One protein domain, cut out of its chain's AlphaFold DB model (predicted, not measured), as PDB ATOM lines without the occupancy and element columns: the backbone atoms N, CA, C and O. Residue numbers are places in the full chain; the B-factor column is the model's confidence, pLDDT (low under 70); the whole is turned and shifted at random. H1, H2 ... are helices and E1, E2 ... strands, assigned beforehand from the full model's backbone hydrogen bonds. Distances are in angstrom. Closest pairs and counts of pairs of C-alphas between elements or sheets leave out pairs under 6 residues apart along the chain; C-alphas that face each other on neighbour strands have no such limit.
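AT A GLANCE: This is residues 2 to 70 of the 73 residues of the protein "Zinc-binding dehydrogenase" of Salmonella bongori (UniProt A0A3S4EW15). A three-stranded parallel sheet, order E1 E2 E3, has H2 and H3 side by side over one face, with H1 packed on H2. The 69 printed residues run H1 E1 H2 E2 H3 E3, mixed in class. The whole is compact, radius of gyration of the C-alphas 11.2 A, spanning 33 by 21 by 18 A.

HOW THE PARTS SIT: H1, residues 2 to 9, only grazes the sheet; it touches H2, residues 25 to 34, closest C-alphas Ala 3 and Gly 34, 3.8 A. E1, residues 15 to 20, pairs with E2, residues 35 to 43 (N 18 to O 40, 3.0 A). H3, residues 56 to 63, touches H2, closest C-alphas Leu 32 and Glu 59, 6.4 A. E3, residues 66 to 69, pairs with E2 (N 41 to O 66, 2.8 A). Every O i to N i+4 pair in H1, H2 and H3 is within hydrogen-bond range.

IN THESE COORDINATES: H1 begins at C-alpha 2 (-130.647, 3.375, 57.600); E3 ends at C-alpha 69 (-139.864, -0.647, 75.866). H2 is 14.1 A long, E2 13.1 A.

THE WHOLE: The printed part has no cut. The link E2 to H3 is long. No printed residue is under 70.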
ATOM      1  N   LEU A   2    -130.382   2.207  56.739       74.38
ATOM      2  CA  LEU A   2    -130.647   3.375  57.600       74.38
ATOM      3  C   LEU A   2    -129.445   3.807  58.471       74.38
ATOM      4  O   LEU A   2    -129.071   4.976  58.453       74.38
ATOM      5  N   ALA A   3    -128.793   2.863  59.161       83.44
ATOM      6  CA  ALA A   3    -127.691   3.140  60.095       83.44
ATOM      7  C   ALA A   3    -126.536   3.946  59.475       83.44
ATOM      8  O   ALA A   3    -126.077   4.937  60.034       83.44
ATOM      9  N   TRP A   4    -126.090   3.540  58.282       86.25
ATOM     10  CA  TRP A   4    -124.998   4.207  57.574       86.25
ATOM     11  C   TRP A   4    -125.347   5.652  57.193       86.25
ATOM     12  O   TRP A   4    -124.505   6.540  57.321       86.25
ATOM     13  N   ARG A   5    -126.594   5.907  56.769       91.44
ATOM     14  CA  ARG A   5    -127.046   7.263  56.422       91.44
ATOM     15  C   ARG A   5    -127.038   8.181  57.641       91.44
ATOM     16  O   ARG A   5    -126.536   9.293  57.528       91.44
ATOM     17  N   LEU A   6    -127.515   7.700  58.794       92.69
ATOM     18  CA  LEU A   6    -127.462   8.453  60.054       92.69
ATOM     19  C   LEU A   6    -126.023   8.819  60.403       92.69
ATOM     20  O   LEU A   6    -125.701   9.994  60.520       92.69
ATOM     21  N   LYS A   7    -125.127   7.827  60.436       92.00
ATOM     22  CA  LYS A   7    -123.706   8.054  60.729       92.00
ATOM     23  C   LYS A   7    -123.073   9.047  59.749       92.00
ATOM     24  O   LYS A   7    -122.265   9.865  60.169       92.00
ATOM     25  N   LYS A   8    -123.439   9.037  58.462       95.25
ATOM     26  CA  LYS A   8    -122.947  10.029  57.490       95.25
ATOM     27  C   LYS A   8    -123.407  11.453  57.829       95.25
ATOM     28  O   LYS A   8    -122.594  12.368  57.768       95.25
ATOM     29  N   LEU A   9    -124.679  11.628  58.185       96.12
ATOM     30  CA  LEU A   9    -125.263  12.934  58.512       96.12
ATOM     31  C   LEU A   9    -124.747  13.502  59.841       96.12
ATOM     32  O   LEU A   9    -124.687  14.714  60.004       96.12
ATOM     33  N   THR A  10    -124.338  12.639  60.770       95.50
ATOM     34  CA  THR A  10    -123.933  13.021  62.132       95.50
ATOM     35  C   THR A  10    -122.415  12.966  62.342       95.50
ATOM     36  O   THR A  10    -121.961  12.719  63.458       95.50
ATOM     37  N   GLY A  11    -121.599  13.039  61.285       95.44
ATOM     38  CA  GLY A  11    -120.134  12.992  61.429       95.44
ATOM     39  C   GLY A  11    -119.615  11.718  62.114       95.44
ATOM     40  O   GLY A  11    -118.713  11.772  62.940       95.44
ATOM     41  N   LYS A  12    -120.206  10.565  61.783       93.31
ATOM     42  CA  LYS A  12    -119.959   9.218  62.336       93.31
ATOM     43  C   LYS A  12    -120.458   8.973  63.765       93.31
ATOM     44  O   LYS A  12    -120.347   7.842  64.231       93.31
ATOM     45  N   GLN A  13    -121.074   9.956  64.424       93.81
ATOM     46  CA  GLN A  13    -121.543   9.784  65.805       93.81
ATOM     47  C   GLN A  13    -122.753   8.852  65.927       93.81
ATOM     48  O   GLN A  13    -122.706   7.897  66.693       93.81
ATOM     49  N   GLY A  14    -123.784   9.028  65.105       95.25
ATOM     50  CA  GLY A  14    -125.073   8.343  65.207       95.25
ATOM     51  C   GLY A  14    -126.138   9.264  65.797       95.25
ATOM     52  O   GLY A  14    -125.862  10.426  66.076       95.25
ATOM     53  N   ALA A  15    -127.353   8.749  65.959       96.12
ATOM     54  CA  ALA A  15    -128.439   9.485  66.599       96.12
ATOM     55  C   ALA A  15    -128.426   9.275  68.120       96.12
ATOM     56  O   ALA A  15    -128.287   8.139  68.570       96.12
ATOM     57  N   ASP A  16    -128.631  10.333  68.904       96.44
ATOM     58  CA  ASP A  16    -128.742  10.226  70.369       96.44
ATOM     59  C   ASP A  16    -129.998   9.453  70.792       96.44
ATOM     60  O   ASP A  16    -129.987   8.686  71.761       96.44
ATOM     61  N   VAL A  17    -131.082   9.634  70.030       96.69
ATOM     62  CA  VAL A  17    -132.382   9.001  70.255       96.69
ATOM     63  C   VAL A  17    -132.941   8.442  68.949       96.69
ATOM     64  O   VAL A  17    -132.917   9.111  67.915       96.69
ATOM     65  N   ILE A  18    -133.485   7.224  69.002       96.19
ATOM     66  CA  ILE A  18    -134.248   6.613  67.904       96.19
ATOM     67  C   ILE A  18    -135.603   6.146  68.434       96.19
ATOM     68  O   ILE A  18    -135.682   5.526  69.492       96.19
ATOM     69  N   ILE A  19    -136.668   6.412  67.679       95.50
ATOM     70  CA  ILE A  19    -138.008   5.887  67.952       95.50
ATOM     71  C   ILE A  19    -138.273   4.755  66.960       95.50
ATOM     72  O   ILE A  19    -138.376   4.986  65.757       95.50
ATOM     73  N   GLU A  20    -138.343   3.527  67.462       94.12
ATOM     74  CA  GLU A  20    -138.599   2.329  66.664       94.12
ATOM     75  C   GLU A  20    -140.086   1.963  66.788       94.12
ATOM     76  O   GLU A  20    -140.572   1.588  67.859       94.12
ATOM     77  N   THR A  21    -140.818   2.131  65.685       93.75
ATOM     78  CA  THR A  21    -142.276   1.954  65.612       93.75
ATOM     79  C   THR A  21    -142.697   0.728  64.808       93.75
ATOM     80  O   THR A  21    -143.880   0.397  64.788       93.75
ATOM     81  N   SER A  22    -141.767   0.050  64.134       92.69
ATOM     82  CA  SER A  22    -142.102  -0.965  63.137       92.69
ATOM     83  C   SER A  22    -142.323  -2.356  63.727       92.69
ATOM     84  O   SER A  22    -143.069  -3.151  63.160       92.69
ATOM     85  N   GLY A  23    -141.679  -2.679  64.853       89.31
ATOM     86  CA  GLY A  23    -141.792  -4.008  65.462       89.31
ATOM     87  C   GLY A  23    -140.955  -5.092  64.778       89.31
ATOM     88  O   GLY A  23    -141.008  -6.248  65.199       89.31
ATOM     89  N   TYR A  24    -140.167  -4.753  63.752       90.44
ATOM     90  CA  TYR A  24    -139.314  -5.704  63.038       90.44
ATOM     91  C   TYR A  24    -137.903  -5.770  63.636       90.44
ATOM     92  O   TYR A  24    -137.247  -4.747  63.839       90.44
ATOM     93  N   ALA A  25    -137.395  -6.988  63.853       90.25
ATOM     94  CA  ALA A  25    -136.064  -7.214  64.423       90.25
ATOM     95  C   ALA A  25    -134.938  -6.582  63.579       90.25
ATOM     96  O   ALA A  25    -134.023  -5.976  64.131       90.25
ATOM     97  N   ASP A  26    -135.038  -6.635  62.247       90.06
ATOM     98  CA  ASP A  26    -134.047  -6.037  61.338       90.06
ATOM     99  C   ASP A  26    -134.021  -4.504  61.410       90.06
ATOM    100  O   ASP A  26    -132.962  -3.874  61.263       90.06
ATOM    101  N   ALA A  27    -135.182  -3.891  61.659       91.44
ATOM    102  CA  ALA A  27    -135.297  -2.456  61.877       91.44
ATOM    103  C   ALA A  27    -134.664  -2.069  63.217       91.44
ATOM    104  O   ALA A  27    -133.844  -1.152  63.252       91.44
ATOM    105  N   LEU A  28    -134.939  -2.827  64.286       92.25
ATOM    106  CA  LEU A  28    -134.314  -2.623  65.595       92.25
ATOM    107  C   LEU A  28    -132.790  -2.833  65.552       92.25
ATOM    108  O   LEU A  28    -132.042  -2.020  66.094       92.25
ATOM    109  N   GLN A  29    -132.298  -3.856  64.847       92.44
ATOM    110  CA  GLN A  29    -130.859  -4.063  64.639       92.44
ATOM    111  C   GLN A  29    -130.239  -2.888  63.869       92.44
ATOM    112  O   GLN A  29    -129.146  -2.421  64.192       92.44
ATOM    113  N   SER A  30    -130.933  -2.383  62.846       92.94
ATOM    114  CA  SER A  30    -130.494  -1.198  62.104       92.94
ATOM    115  C   SER A  30    -130.499   0.062  62.975       92.94
ATOM    116  O   SER A  30    -129.603   0.891  62.824       92.94
ATOM    117  N   ALA A  31    -131.463   0.204  63.886       94.31
ATOM    118  CA  ALA A  31    -131.516   1.296  64.852       94.31
ATOM    119  C   ALA A  31    -130.320   1.240  65.811       94.31
ATOM    120  O   ALA A  31    -129.605   2.231  65.933       94.31
ATOM    121  N   LEU A  32    -130.020   0.070  66.388       94.12
ATOM    122  CA  LEU A  32    -128.858  -0.136  67.265       94.12
ATOM    123  C   LEU A  32    -127.549   0.309  66.605       94.12
ATOM    124  O   LEU A  32    -126.790   1.072  67.194       94.12
ATOM    125  N   ARG A  33    -127.332  -0.063  65.342       93.31
ATOM    126  CA  ARG A  33    -126.136   0.340  64.576       93.31
ATOM    127  C   ARG A  33    -126.098   1.827  64.219       93.31
ATOM    128  O   ARG A  33    -125.030   2.376  63.948       93.31
ATOM    129  N   GLY A  34    -127.262   2.463  64.119       94.44
ATOM    130  CA  GLY A  34    -127.405   3.887  63.817       94.44
ATOM    131  C   GLY A  34    -127.292   4.788  65.045       94.44
ATOM    132  O   GLY A  34    -127.111   5.995  64.885       94.44
ATOM    133  N   LEU A  35    -127.376   4.216  66.246       95.75
ATOM    134  CA  LEU A  35    -127.380   4.932  67.515       95.75
ATOM    135  C   LEU A  35    -125.990   5.478  67.861       95.75
ATOM    136  O   LEU A  35    -124.961   4.887  67.512       95.75
ATOM    137  N   ALA A  36    -125.954   6.622  68.531       95.56
ATOM    138  CA  ALA A  36    -124.760   7.119  69.189       95.56
ATOM    139  C   ALA A  36    -124.403   6.246  70.398       95.56
ATOM    140  O   ALA A  36    -125.257   5.571  70.981       95.56
ATOM    141  N   TYR A  37    -123.123   6.251  70.772       94.44
ATOM    142  CA  TYR A  37    -122.665   5.547  71.966       94.44
ATOM    143  C   TYR A  37    -123.400   6.074  73.209       94.44
ATOM    144  O   TYR A  37    -123.460   7.280  73.426       94.44
ATOM    145  N   GLY A  38    -123.975   5.184  74.018       95.25
ATOM    146  CA  GLY A  38    -124.761   5.549  75.199       95.25
ATOM    147  C   GLY A  38    -126.186   6.042  74.910       95.25
ATOM    148  O   GLY A  38    -126.916   6.351  75.862       95.25
ATOM    149  N   GLY A  39    -126.583   6.111  73.633       95.88
ATOM    150  CA  GLY A  39    -127.885   6.602  73.187       95.88
ATOM    151  C   GLY A  39    -129.059   5.709  73.593       95.88
ATOM    152  O   GLY A  39    -128.891   4.619  74.156       95.88
ATOM    153  N   THR A  40    -130.274   6.178  73.298       97.12
ATOM    154  CA  THR A  40    -131.518   5.500  73.698       97.12
ATOM    155  C   THR A  40    -132.422   5.186  72.510       97.12
ATOM    156  O   THR A  40    -132.718   6.045  71.684       97.12
ATOM    157  N   ILE A  41    -132.926   3.955  72.459       96.00
ATOM    158  CA  ILE A  41    -133.995   3.544  71.552       96.00
ATOM    159  C   ILE A  41    -135.292   3.451  72.348       96.00
ATOM    160  O   ILE A  41    -135.397   2.647  73.273       96.00
ATOM    161  N   SER A  42    -136.292   4.244  71.970       95.69
ATOM    162  CA  SER A  42    -137.669   4.032  72.408       95.69
ATOM    163  C   SER A  42    -138.325   3.039  71.458       95.69
ATOM    164  O   SER A  42    -138.555   3.350  70.289       95.69
ATOM    165  N   TYR A  43    -138.587   1.826  71.938       93.69
ATOM    166  CA  TYR A  43    -139.242   0.783  71.162       93.69
ATOM    167  C   TYR A  43    -140.722   0.756  71.531       93.69
ATOM    168  O   TYR A  43    -141.119   0.258  72.589       93.69
ATOM    169  N   VAL A  44    -141.530   1.383  70.679       93.00
ATOM    170  CA  VAL A  44    -142.959   1.621  70.941       93.00
ATOM    171  C   VAL A  44    -143.867   0.621  70.230       93.00
ATOM    172  O   VAL A  44    -145.068   0.592  70.492       93.00
ATOM    173  N   ALA A  45    -143.301  -0.201  69.348       88.50
ATOM    174  CA  ALA A  45    -144.015  -1.268  68.666       88.50
ATOM    175  C   ALA A  45    -144.279  -2.471  69.583       88.50
ATOM    176  O   ALA A  45    -143.586  -2.692  70.577       88.50
ATOM    177  N   PHE A  46    -145.252  -3.304  69.207       85.50
ATOM    178  CA  PHE A  46    -145.454  -4.590  69.869       85.50
ATOM    179  C   PHE A  46    -144.352  -5.567  69.442       85.50
ATOM    180  O   PHE A  46    -144.306  -6.001  68.288       85.50
ATOM    181  N   ALA A  47    -143.455  -5.887  70.374       81.06
ATOM    182  CA  ALA A  47    -142.317  -6.750  70.107       81.06
ATOM    183  C   ALA A  47    -142.774  -8.169  69.749       81.06
ATOM    184  O   ALA A  47    -143.481  -8.827  70.513       81.06
ATOM    185  N   LYS A  48    -142.335  -8.659  68.589       83.81
ATOM    186  CA  LYS A  48    -142.376 -10.091  68.275       83.81
ATOM    187  C   LYS A  48    -141.148 -10.771  68.890       83.81
ATOM    188  O   LYS A  48    -140.134 -10.098  69.090       83.81
ATOM    189  N   PRO A  49    -141.195 -12.089  69.152       86.31
ATOM    190  CA  PRO A  49    -139.999 -12.837  69.517       86.31
ATOM    191  C   PRO A  49    -138.872 -12.574  68.515       86.31
ATOM    192  O   PRO A  49    -139.084 -12.628  67.301       86.31
ATOM    193  N   PHE A  50    -137.683 -12.257  69.021       86.31
ATOM    194  CA  PHE A  50    -136.541 -11.971  68.163       86.31
ATOM    195  C   PHE A  50    -136.073 -13.252  67.472       86.31
ATOM    196  O   PHE A  50    -135.796 -14.259  68.121       86.31
ATOM    197  N   ALA A  51    -135.999 -13.203  66.143       80.12
ATOM    198  CA  ALA A  51    -135.523 -14.314  65.336       80.12
ATOM    199  C   ALA A  51    -134.008 -14.529  65.507       80.12
ATOM    200  O   ALA A  51    -133.269 -13.638  65.944       80.12
ATOM    201  N   ALA A  52    -133.539 -15.714  65.109       82.69
ATOM    202  CA  ALA A  52    -132.115 -16.014  65.043       82.69
ATOM    203  C   ALA A  52    -131.375 -14.959  64.197       82.69
ATOM    204  O   ALA A  52    -131.824 -14.590  63.114       82.69
ATOM    205  N   GLY A  53    -130.242 -14.468  64.706       82.06
ATOM    206  CA  GLY A  53    -129.439 -13.424  64.056       82.06
ATOM    207  C   GLY A  53    -129.590 -12.025  64.660       82.06
ATOM    208  O   GLY A  53    -128.719 -11.183  64.430       82.06
ATOM    209  N   PHE A  54    -130.608 -11.781  65.495       87.94
ATOM    210  CA  PHE A  54    -130.662 -10.572  66.319       87.94
ATOM    211  C   PHE A  54    -129.590 -10.643  67.415       87.94
ATOM    212  O   PHE A  54    -129.626 -11.517  68.283       87.94
ATOM    213  N   ASN A  55    -128.593  -9.760  67.352       86.50
ATOM    214  CA  ASN A  55    -127.372  -9.898  68.146       86.50
ATOM    215  C   ASN A  55    -127.213  -8.745  69.137       86.50
ATOM    216  O   ASN A  55    -126.526  -7.762  68.858       86.50
ATOM    217  N   LEU A  56    -127.813  -8.902  70.317       88.06
ATOM    218  CA  LEU A  56    -127.667  -7.938  71.406       88.06
ATOM    219  C   LEU A  56    -126.261  -7.931  72.010       88.06
ATOM    220  O   LEU A  56    -125.795  -6.869  72.395       88.06
ATOM    221  N   GLY A  57    -125.563  -9.070  72.065       84.94
ATOM    222  CA  GLY A  57    -124.229  -9.139  72.675       84.94
ATOM    223  C   GLY A  57    -123.219  -8.231  71.973       84.94
ATOM    224  O   GLY A  57    -122.517  -7.454  72.616       84.94
ATOM    225  N   ARG A  58    -123.206  -8.262  70.634       85.62
ATOM    226  CA  ARG A  58    -122.390  -7.353  69.823       85.62
ATOM    227  C   ARG A  58    -122.821  -5.902  70.026       85.62
ATOM    228  O   ARG A  58    -121.986  -5.058  70.332       85.62
ATOM    229  N   GLU A  59    -124.105  -5.602  69.842       86.38
ATOM    230  CA  GLU A  59    -124.569  -4.209  69.837       86.38
ATOM    231  C   GLU A  59    -124.481  -3.552  71.227       86.38
ATOM    232  O   GLU A  59    -124.143  -2.373  71.320       86.38
ATOM    233  N   ALA A  60    -124.710  -4.297  72.312       83.25
ATOM    234  CA  ALA A  60    -124.584  -3.791  73.679       83.25
ATOM    235  C   ALA A  60    -123.127  -3.467  74.038       83.25
ATOM    236  O   ALA A  60    -122.870  -2.437  74.658       83.25
ATOM    237  N   HIS A  61    -122.174  -4.299  73.604       84.81
ATOM    238  CA  HIS A  61    -120.756  -4.085  73.885       84.81
ATOM    239  C   HIS A  61    -120.195  -2.845  73.171       84.81
ATOM    240  O   HIS A  61    -119.446  -2.077  73.770       84.81
ATOM    241  N   PHE A  62    -120.572  -2.621  71.906       82.69
ATOM    242  CA  PHE A  62    -120.024  -1.515  71.111       82.69
ATOM    243  C   PHE A  62    -120.764  -0.191  71.284       82.69
ATOM    244  O   PHE A  62    -120.132   0.860  71.227       82.69
ATOM    245  N   ASN A  63    -122.084  -0.221  71.485       84.19
ATOM    246  CA  ASN A  63    -122.886   1.003  71.486       84.19
ATOM    247  C   ASN A  63    -123.310   1.446  72.891       84.19
ATOM    248  O   ASN A  63    -123.807   2.559  73.019       84.19
ATOM    249  N   ASN A  64    -123.155   0.611  73.931       90.44
ATOM    250  CA  ASN A  64    -123.679   0.879  75.282       90.44
ATOM    251  C   ASN A  64    -125.143   1.380  75.250       90.44
ATOM    252  O   ASN A  64    -125.517   2.364  75.892       90.44
ATOM    253  N   ALA A  65    -125.945   0.757  74.384       92.88
ATOM    254  CA  ALA A  65    -127.273   1.236  74.033       92.88
ATOM    255  C   ALA A  65    -128.285   0.964  75.150       92.88
ATOM    256  O   ALA A  65    -128.272  -0.097  75.777       92.88
ATOM    257  N   LYS A  66    -129.229   1.891  75.331       94.75
ATOM    258  CA  LYS A  66    -130.413   1.697  76.176       94.75
ATOM    259  C   LYS A  66    -131.619   1.426  75.288       94.75
ATOM    260  O   LYS A  66    -131.880   2.195  74.366       94.75
ATOM    261  N   ILE A  67    -132.373   0.365  75.563       93.56
ATOM    262  CA  ILE A  67    -133.668   0.120  74.916       93.56
ATOM    263  C   ILE A  67    -134.753   0.305  75.969       93.56
ATOM    264  O   ILE A  67    -134.776  -0.404  76.973       93.56
ATOM    265  N   VAL A  68    -135.648   1.259  75.733       93.81
ATOM    266  CA  VAL A  68    -136.821   1.509  76.567       93.81
ATOM    267  C   VAL A  68    -138.033   0.970  75.828       93.81
ATOM    268  O   VAL A  68    -138.426   1.494  74.785       93.81
ATOM    269  N   PHE A  69    -138.617  -0.092  76.369       90.00
ATOM    270  CA  PHE A  69    -139.864  -0.647  75.866       90.00
ATOM    271  C   PHE A  69    -141.019   0.196  76.387       90.00
ATOM    272  O   PHE A  69    -141.085   0.505  77.580       90.00
ATOM    273  N   ARG A  70    -141.947   0.560  75.507       80.75
ATOM    274  CA  ARG A  70    -143.210   1.150  75.948       80.75
ATOM    275  C   ARG A  70    -143.956   0.134  76.821       80.75
ATOM    276  O   ARG A  70    -144.245  -0.968  76.360       80.75
TER     277      ARG A  70